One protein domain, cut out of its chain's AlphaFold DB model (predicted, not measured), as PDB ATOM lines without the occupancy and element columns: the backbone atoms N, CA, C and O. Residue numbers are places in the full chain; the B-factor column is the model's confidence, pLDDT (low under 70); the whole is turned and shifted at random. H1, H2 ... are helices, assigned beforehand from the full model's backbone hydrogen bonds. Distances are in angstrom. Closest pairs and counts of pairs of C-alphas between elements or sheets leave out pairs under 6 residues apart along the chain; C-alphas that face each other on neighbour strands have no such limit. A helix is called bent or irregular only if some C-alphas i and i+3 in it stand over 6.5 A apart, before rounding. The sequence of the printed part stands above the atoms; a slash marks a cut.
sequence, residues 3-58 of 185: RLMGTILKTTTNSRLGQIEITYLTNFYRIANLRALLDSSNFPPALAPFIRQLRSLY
ATOM      1  N   ARG A   3     -33.766  13.375  -0.906       49.84
ATOM      2  CA  ARG A   3     -34.121  14.586  -0.137       49.84
ATOM      3  C   ARG A   3     -34.817  15.686  -0.947       49.84
ATOM      4  O   ARG A   3     -35.557  16.478  -0.373       49.84
ATOM      5  N   LEU A   4     -34.614  15.741  -2.263       50.19
ATOM      6  CA  LEU A   4     -35.291  16.718  -3.127       50.19
ATOM      7  C   LEU A   4     -36.741  16.284  -3.410       50.19
ATOM      8  O   LEU A   4     -37.669  17.087  -3.369       50.19
ATOM      9  N   MET A   5     -36.931  14.981  -3.617       49.00
ATOM     10  CA  MET A   5     -38.179  14.390  -4.099       49.00
ATOM     11  C   MET A   5     -39.261  14.328  -3.014       49.00
ATOM     12  O   MET A   5     -40.421  14.640  -3.276       49.00
ATOM     13  N   GLY A   6     -38.874  14.045  -1.763       53.72
ATOM     14  CA  GLY A   6     -39.792  14.114  -0.618       53.72
ATOM     15  C   GLY A   6     -40.332  15.526  -0.353       53.72
ATOM     16  O   GLY A   6     -41.432  15.678   0.177       53.72
ATOM     17  N   THR A   7     -39.585  16.557  -0.754       54.03
ATOM     18  CA  THR A   7     -39.986  17.962  -0.609       54.03
ATOM     19  C   THR A   7     -40.958  18.377  -1.717       54.03
ATOM     20  O   THR A   7     -41.977  18.993  -1.424       54.03
ATOM     21  N   ILE A   8     -40.716  17.959  -2.967       49.91
ATOM     22  CA  ILE A   8     -41.575  18.267  -4.128       49.91
ATOM     23  C   ILE A   8     -42.971  17.630  -3.986       49.91
ATOM     24  O   ILE A   8     -43.988  18.302  -4.202       49.91
ATOM     25  N   LEU A   9     -43.035  16.377  -3.516       48.62
ATOM     26  CA  LEU A   9     -44.290  15.647  -3.281       48.62
ATOM     27  C   LEU A   9     -45.161  16.271  -2.180       48.62
ATOM     28  O   LEU A   9     -46.383  16.197  -2.251       48.62
ATOM     29  N   LYS A  10     -44.552  16.915  -1.176       54.50
ATOM     30  CA  LYS A  10     -45.293  17.614  -0.110       54.50
ATOM     31  C   LYS A  10     -45.825  18.984  -0.543       54.50
ATOM     32  O   LYS A  10     -46.741  19.497   0.090       54.50
ATOM     33  N   THR A  11     -45.266  19.577  -1.599       50.31
ATOM     34  CA  THR A  11     -45.600  20.948  -2.038       50.31
ATOM     35  C   THR A  11     -46.640  21.035  -3.153       50.31
ATOM     36  O   THR A  11     -47.206  22.103  -3.375       50.31
ATOM     37  N   THR A  12     -46.925  19.942  -3.865       48.88
ATOM     38  CA  THR A  12     -47.833  19.965  -5.020       48.88
ATOM     39  C   THR A  12     -49.230  19.479  -4.639       48.88
ATOM     40  O   THR A  12     -49.583  18.315  -4.781       48.88
ATOM     41  N   THR A  13     -50.088  20.403  -4.208       52.38
ATOM     42  CA  THR A  13     -51.516  20.151  -3.926       52.38
ATOM     43  C   THR A  13     -52.377  19.933  -5.183       52.38
ATOM     44  O   THR A  13     -53.599  19.889  -5.092       52.38
ATOM     45  N   ASN A  14     -51.768  19.761  -6.365       53.06
ATOM     46  CA  ASN A  14     -52.464  19.532  -7.632       53.06
ATOM     47  C   ASN A  14     -52.081  18.173  -8.233       53.06
ATOM     48  O   ASN A  14     -51.051  18.011  -8.890       53.06
ATOM     49  N   SER A  15     -52.968  17.200  -8.038       59.91
ATOM     50  CA  SER A  15     -52.789  15.759  -8.261       59.91
ATOM     51  C   SER A  15     -52.514  15.316  -9.705       59.91
ATOM     52  O   SER A  15     -52.366  14.126  -9.944       59.91
ATOM     53  N   ARG A  16     -52.416  16.224 -10.681       57.41
ATOM     54  CA  ARG A  16     -52.169  15.869 -12.090       57.41
ATOM     55  C   ARG A  16     -50.692  15.942 -12.477       57.41
ATOM     56  O   ARG A  16     -50.225  15.094 -13.230       57.41
ATOM     57  N   LEU A  17     -49.947  16.911 -11.937       52.94
ATOM     58  CA  LEU A  17     -48.507  17.029 -12.193       52.94
ATOM     59  C   LEU A  17     -47.740  15.908 -11.482       52.94
ATOM     60  O   LEU A  17     -46.930  15.237 -12.111       52.94
ATOM     61  N   GLY A  18     -48.098  15.626 -10.224       61.28
ATOM     62  CA  GLY A  18     -47.539  14.500  -9.473       61.28
ATOM     63  C   GLY A  18     -47.825  13.146 -10.132       61.28
ATOM     64  O   GLY A  18     -46.939  12.305 -10.200       61.28
ATOM     65  N   GLN A  19     -49.019  12.935 -10.702       63.34
ATOM     66  CA  GLN A  19     -49.327  11.704 -11.446       63.34
ATOM     67  C   GLN A  19     -48.490  11.555 -12.721       63.34
ATOM     68  O   GLN A  19     -48.015  10.457 -13.012       63.34
ATOM     69  N   ILE A  20     -48.286  12.642 -13.474       67.88
ATOM     70  CA  ILE A  20     -47.431  12.635 -14.669       67.88
ATOM     71  C   ILE A  20     -45.981  12.335 -14.277       67.88
ATOM     72  O   ILE A  20     -45.340  11.498 -14.907       67.88
ATOM     73  N   GLU A  21     -45.487  12.958 -13.210       64.12
ATOM     74  CA  GLU A  21     -44.129  12.757 -12.700       64.12
ATOM     75  C   GLU A  21     -43.912  11.324 -12.192       64.12
ATOM     76  O   GLU A  21     -42.940  10.673 -12.577       64.12
ATOM     77  N   ILE A  22     -44.863  10.777 -11.425       69.25
ATOM     78  CA  ILE A  22     -44.839   9.376 -10.975       69.25
ATOM     79  C   ILE A  22     -44.852   8.429 -12.175       69.25
ATOM     80  O   ILE A  22     -44.078   7.472 -12.207       69.25
ATOM     81  N   THR A  23     -45.697   8.688 -13.176       68.25
ATOM     82  CA  THR A  23     -45.793   7.850 -14.381       68.25
ATOM     83  C   THR A  23     -44.489   7.883 -15.176       68.25
ATOM     84  O   THR A  23     -43.992   6.833 -15.582       68.25
ATOM     85  N   TYR A  24     -43.898   9.068 -15.349       69.50
ATOM     86  CA  TYR A  24     -42.620   9.246 -16.032       69.50
ATOM     87  C   TYR A  24     -41.494   8.498 -15.316       69.50
ATOM     88  O   TYR A  24     -40.805   7.695 -15.939       69.50
ATOM     89  N   LEU A  25     -41.353   8.689 -14.002       73.06
ATOM     90  CA  LEU A  25     -40.328   8.017 -13.204       73.06
ATOM     91  C   LEU A  25     -40.520   6.499 -13.203       73.06
ATOM     92  O   LEU A  25     -39.571   5.758 -13.434       73.06
ATOM     93  N   THR A  26     -41.752   6.027 -13.011       73.06
ATOM     94  CA  THR A  26     -42.069   4.592 -13.011       73.06
ATOM     95  C   THR A  26     -41.703   3.949 -14.346       73.06
ATOM     96  O   THR A  26     -41.064   2.898 -14.372       73.06
ATOM     97  N   ASN A  27     -42.064   4.587 -15.461       74.00
ATOM     98  CA  ASN A  27     -41.727   4.088 -16.789       74.00
ATOM     99  C   ASN A  27     -40.220   4.160 -17.058       74.00
ATOM    100  O   ASN A  27     -39.659   3.205 -17.590       74.00
ATOM    101  N   PHE A  28     -39.548   5.226 -16.623       74.38
ATOM    102  CA  PHE A  28     -38.099   5.370 -16.748       74.38
ATOM    103  C   PHE A  28     -37.346   4.260 -15.999       74.38
ATOM    104  O   PHE A  28     -36.495   3.592 -16.584       74.38
ATOM    105  N   TYR A  29     -37.708   3.988 -14.740       71.62
ATOM    106  CA  TYR A  29     -37.115   2.898 -13.958       71.62
ATOM    107  C   TYR A  29     -37.409   1.520 -14.556       71.62
ATOM    108  O   TYR A  29     -36.521   0.673 -14.604       71.62
ATOM    109  N   ARG A  30     -38.627   1.287 -15.064       75.50
ATOM    110  CA  ARG A  30     -38.976   0.029 -15.747       75.50
ATOM    111  C   ARG A  30     -38.127  -0.198 -16.995       75.50
ATOM    112  O   ARG A  30     -37.635  -1.305 -17.188       75.50
ATOM    113  N   ILE A  31     -37.924   0.839 -17.805       76.81
ATOM    114  CA  ILE A  31     -37.101   0.770 -19.018       76.81
ATOM    115  C   ILE A  31     -35.624   0.559 -18.661       76.81
ATOM    116  O   ILE A  31     -34.966  -0.279 -19.273       76.81
ATOM    117  N   ALA A  32     -35.110   1.248 -17.639       73.12
ATOM    118  CA  ALA A  32     -33.742   1.056 -17.159       73.12
ATOM    119  C   ALA A  32     -33.502  -0.372 -16.635       73.12
ATOM    120  O   ALA A  32     -32.498  -0.995 -16.977       73.12
ATOM    121  N   ASN A  33     -34.450  -0.922 -15.871       80.06
ATOM    122  CA  ASN A  33     -34.380  -2.298 -15.379       80.06
ATOM    123  C   ASN A  33     -34.476  -3.320 -16.518       80.06
ATOM    124  O   ASN A  33     -33.731  -4.294 -16.523       80.06
ATOM    125  N   LEU A  34     -35.360  -3.093 -17.496       82.00
ATOM    126  CA  LEU A  34     -35.469  -3.949 -18.677       82.00
ATOM    127  C   LEU A  34     -34.166  -3.948 -19.478       82.00
ATOM    128  O   LEU A  34     -33.711  -5.007 -19.890       82.00
ATOM    129  N   ARG A  35     -33.536  -2.784 -19.652       79.81
ATOM    130  CA  ARG A  35     -32.231  -2.668 -20.307       79.81
ATOM    131  C   ARG A  35     -31.154  -3.458 -19.565       79.81
ATOM    132  O   ARG A  35     -30.486  -4.276 -20.180       79.81
ATOM    133  N   ALA A  36     -31.036  -3.281 -18.248       80.62
ATOM    134  CA  ALA A  36     -30.076  -4.029 -17.436       80.62
ATOM    135  C   ALA A  36     -30.312  -5.549 -17.502       80.62
ATOM    136  O   ALA A  36     -29.363  -6.328 -17.577       80.62
ATOM    137  N   LEU A  37     -31.581  -5.968 -17.521       82.56
ATOM    138  CA  LEU A  37     -31.962  -7.364 -17.685       82.56
ATOM    139  C   LEU A  37     -31.549  -7.881 -19.068       82.56
ATOM    140  O   LEU A  37     -30.908  -8.922 -19.144       82.56
ATOM    141  N   LEU A  38     -31.868  -7.148 -20.139       81.19
ATOM    142  CA  LEU A  38     -31.551  -7.513 -21.520       81.19
ATOM    143  C   LEU A  38     -30.053  -7.485 -21.819       81.19
ATOM    144  O   LEU A  38     -29.629  -8.225 -22.699       81.19
ATOM    145  N   ASP A  39     -29.260  -6.676 -21.117       79.12
ATOM    146  CA  ASP A  39     -27.798  -6.609 -21.248       79.12
ATOM    147  C   ASP A  39     -27.086  -7.763 -20.512       79.12
ATOM    148  O   ASP A  39     -25.916  -8.038 -20.781       79.12
ATOM    149  N   SER A  40     -27.792  -8.500 -19.646       77.94
ATOM    150  CA  SER A  40     -27.254  -9.702 -19.003       77.94
ATOM    151  C   SER A  40     -27.057 -10.851 -20.006       77.94
ATOM    152  O   SER A  40     -27.861 -11.071 -20.912       77.94
ATOM    153  N   SER A  41     -25.977 -11.619 -19.850       70.25
ATOM    154  CA  SER A  41     -25.605 -12.733 -20.738       70.25
ATOM    155  C   SER A  41     -26.311 -14.059 -20.415       70.25
ATOM    156  O   SER A  41     -25.935 -15.097 -20.948       70.25
ATOM    157  N   ASN A  42     -27.319 -14.047 -19.541       81.06
ATOM    158  CA  ASN A  42     -27.869 -15.258 -18.914       81.06
ATOM    159  C   ASN A  42     -29.099 -15.836 -19.632       81.06
ATOM    160  O   ASN A  42     -29.831 -16.640 -19.055       81.06
ATOM    161  N   PHE A  43     -29.357 -15.434 -20.878       82.94
ATOM    162  CA  PHE A  43     -30.513 -15.919 -21.627       82.94
ATOM    163  C   PHE A  43     -30.202 -17.162 -22.464       82.94
ATOM    164  O   PHE A  43     -29.106 -17.278 -23.016       82.94
ATOM    165  N   PRO A  44     -31.187 -18.059 -22.647       88.38
ATOM    166  CA  PRO A  44     -31.086 -19.157 -23.595       88.38
ATOM    167  C   PRO A  44     -30.754 -18.668 -25.020       88.38
ATOM    168  O   PRO A  44     -31.365 -17.697 -25.483       88.38
ATOM    169  N   PRO A  45     -29.881 -19.368 -25.771       83.75
ATOM    170  CA  PRO A  45     -29.489 -18.980 -27.132       83.75
ATOM    171  C   PRO A  45     -30.660 -18.788 -28.107       83.75
ATOM    172  O   PRO A  45     -30.591 -17.950 -29.003       83.75
ATOM    173  N   ALA A  46     -31.769 -19.506 -27.901       88.69
ATOM    174  CA  ALA A  46     -32.983 -19.387 -28.710       88.69
ATOM    175  C   ALA A  46     -33.630 -17.985 -28.662       88.69
ATOM    176  O   ALA A  46     -34.350 -17.611 -29.586       88.69
ATOM    177  N   LEU A  47     -33.366 -17.192 -27.614       84.62
ATOM    178  CA  LEU A  47     -33.925 -15.844 -27.440       84.62
ATOM    179  C   LEU A  47     -33.028 -14.727 -27.994       84.62
ATOM    180  O   LEU A  47     -33.468 -13.581 -28.094       84.62
ATOM    181  N   ALA A  48     -31.798 -15.049 -28.409       82.50
ATOM    182  CA  ALA A  48     -30.846 -14.095 -28.974       82.50
ATOM    183  C   ALA A  48     -31.412 -13.193 -30.098       82.50
ATOM    184  O   ALA A  48     -31.171 -11.982 -30.045       82.50
ATOM    185  N   PRO A  49     -32.183 -13.694 -31.093       84.38
ATOM    186  CA  PRO A  49     -32.712 -12.829 -32.152       84.38
ATOM    187  C   PRO A  49     -33.722 -11.796 -31.629       84.38
ATOM    188  O   PRO A  49     -33.723 -10.661 -32.106       84.38
ATOM    189  N   PHE A  50     -34.524 -12.149 -30.622       82.81
ATOM    190  CA  PHE A  50     -35.510 -11.252 -30.014       82.81
ATOM    191  C   PHE A  50     -34.851 -10.210 -29.107       82.81
ATOM    192  O   PHE A  50     -35.199  -9.034 -29.162       82.81
ATOM    193  N   ILE A  51     -33.836 -10.608 -28.333       83.12
ATOM    194  CA  ILE A  51     -33.044  -9.686 -27.502       83.12
ATOM    195  C   ILE A  51     -32.347  -8.643 -28.380       83.12
ATOM    196  O   ILE A  51     -32.350  -7.458 -28.052       83.12
ATOM    197  N   ARG A  52     -31.803  -9.056 -29.532       80.62
ATOM    198  CA  ARG A  52     -31.194  -8.142 -30.508       80.62
ATOM    199  C   ARG A  52     -32.199  -7.125 -31.060       80.62
ATOM    200  O   ARG A  52     -31.860  -5.953 -31.183       80.62
ATOM    201  N   GLN A  53     -33.423  -7.553 -31.370       80.12
ATOM    202  CA  GLN A  53     -34.486  -6.646 -31.819       80.12
ATOM    203  C   GLN A  53     -34.885  -5.656 -30.720       80.12
ATOM    204  O   GLN A  53     -34.955  -4.459 -30.979       80.12
ATOM    205  N   LEU A  54     -35.077  -6.123 -29.485       81.19
ATOM    206  CA  LEU A  54     -35.413  -5.246 -28.362       81.19
ATOM    207  C   LEU A  54     -34.304  -4.226 -28.078       81.19
ATOM    208  O   LEU A  54     -34.614  -3.059 -27.863       81.19
ATOM    209  N   ARG A  55     -33.031  -4.638 -28.157       79.25
ATOM    210  CA  ARG A  55     -31.858  -3.750 -28.068       79.25
ATOM    211  C   ARG A  55     -31.898  -2.625 -29.099       79.25
ATOM    212  O   ARG A  55     -31.763  -1.463 -28.730       79.25
ATOM    213  N   SER A  56     -32.213  -2.949 -30.353       78.75
ATOM    214  CA  SER A  56     -32.289  -1.947 -31.425       78.75
ATOM    215  C   SER A  56     -33.374  -0.878 -31.229       78.75
ATOM    216  O   SER A  56     -33.283   0.194 -31.816       78.75
ATOM    217  N   LEU A  57     -34.386  -1.129 -30.384       72.94
ATOM    218  CA  LEU A  57     -35.435  -0.146 -30.074       72.94
ATOM    219  C   LEU A  57     -34.974   0.943 -29.096       72.94
ATOM    220  O   LEU A  57     -35.619   1.987 -29.009       72.94
ATOM    221  N   TYR A  58     -33.902   0.699 -28.338       67.75
ATOM    222  CA  TYR A  58     -33.361   1.645 -27.358       67.75
ATOM    223  C   TYR A  58     -31.890   1.994 -27.587       67.75
ATOM    224  O   TYR A  58     -31.316   2.717 -26.763       67.75
TER     225      TYR A  58
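AT A GLANCE: This is residues 3 to 58 of the 185 residues of an uncharacterized protein of Puccinia coronata f. sp. avenae (UniProt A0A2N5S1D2). One long helix, H2, makes a rod, and the chain folds back at both of its ends: the short helix H1 turns back at one end, and H3 folds back beside the last turns at the other. The length of H2 between these two ends has no partner, and residues 23 to 30, which belong to it, stand free. The printed part has 56 residues with three named helices, in the order H1, H2, H3 along the chain, and no named strand; the class is all helix. It is extended, with a radius of gyration of the C-alphas of 17.0 A and spans of 50 by 21 by 13 A.

IN THESE COORDINATES: H2, the longest helix, holds residues 15 to 39 and measures 36.0 A from first to last C-alpha, from C-alpha 15 at (-52.789, 15.759, -8.261) to C-alpha 39 at (-27.798, -6.609, -21.248). Before it comes H1, residues 5 to 11, 10.1 A long, with C-alpha 5 at (-38.179, 14.390, -4.099). After it comes H3, residues 45 to 56, 17.8 A long, ending with C-alpha 56 at (-32.289, -1.947, -31.425). H3 is irregular: C-alphas 46 and 49 are 7.4 A apart, and its line is a rough one.

HOW THE PARTS SIT: H2 and H3 only just touch, with 3 pairs of C-alphas within 8 A. H2 touches H3 with residues 35 to 38 alone, and H3 touches H2 with residues 51 to 55 alone; the closest C-alphas of the two helices are those of Leu 38 and Ile 51, 6.5 A apart. The two helices run opposite ways at a steep tilt of 44 degrees and form a helical hairpin. At the other end of H2, H1 is close but not clearly touching: the closest C-alphas, those of Leu 9 and Gly 18, are 7.1 A apart. H1 and H2 run opposite ways at a shallow tilt of 15 degrees. H1 and H3 are apart. The backbone O i to N i+4 pairs within hydrogen-bond range are 2 of 3 in H1, 20 of 21 in H2 and 6 of 8 in H3.

THE WHOLE: The outline is a rod, and the two C-alphas farthest apart are those of Thr 13 and Pro 45, at 50.5 A. The C-alphas of Arg 3 and Tyr 58, the first and last printed, are 30.2 A apart. The links from H1 to H2, of 3 residues, and from H2 to H3, of 5 residues, are both tight. Residues 10 to 16 also stand free. The printed part has no cut. Its mean pLDDT is 70.3, and residues 3 to 24 and residue 58 are under 70; the mean is 51 for H1 and 82 for H3.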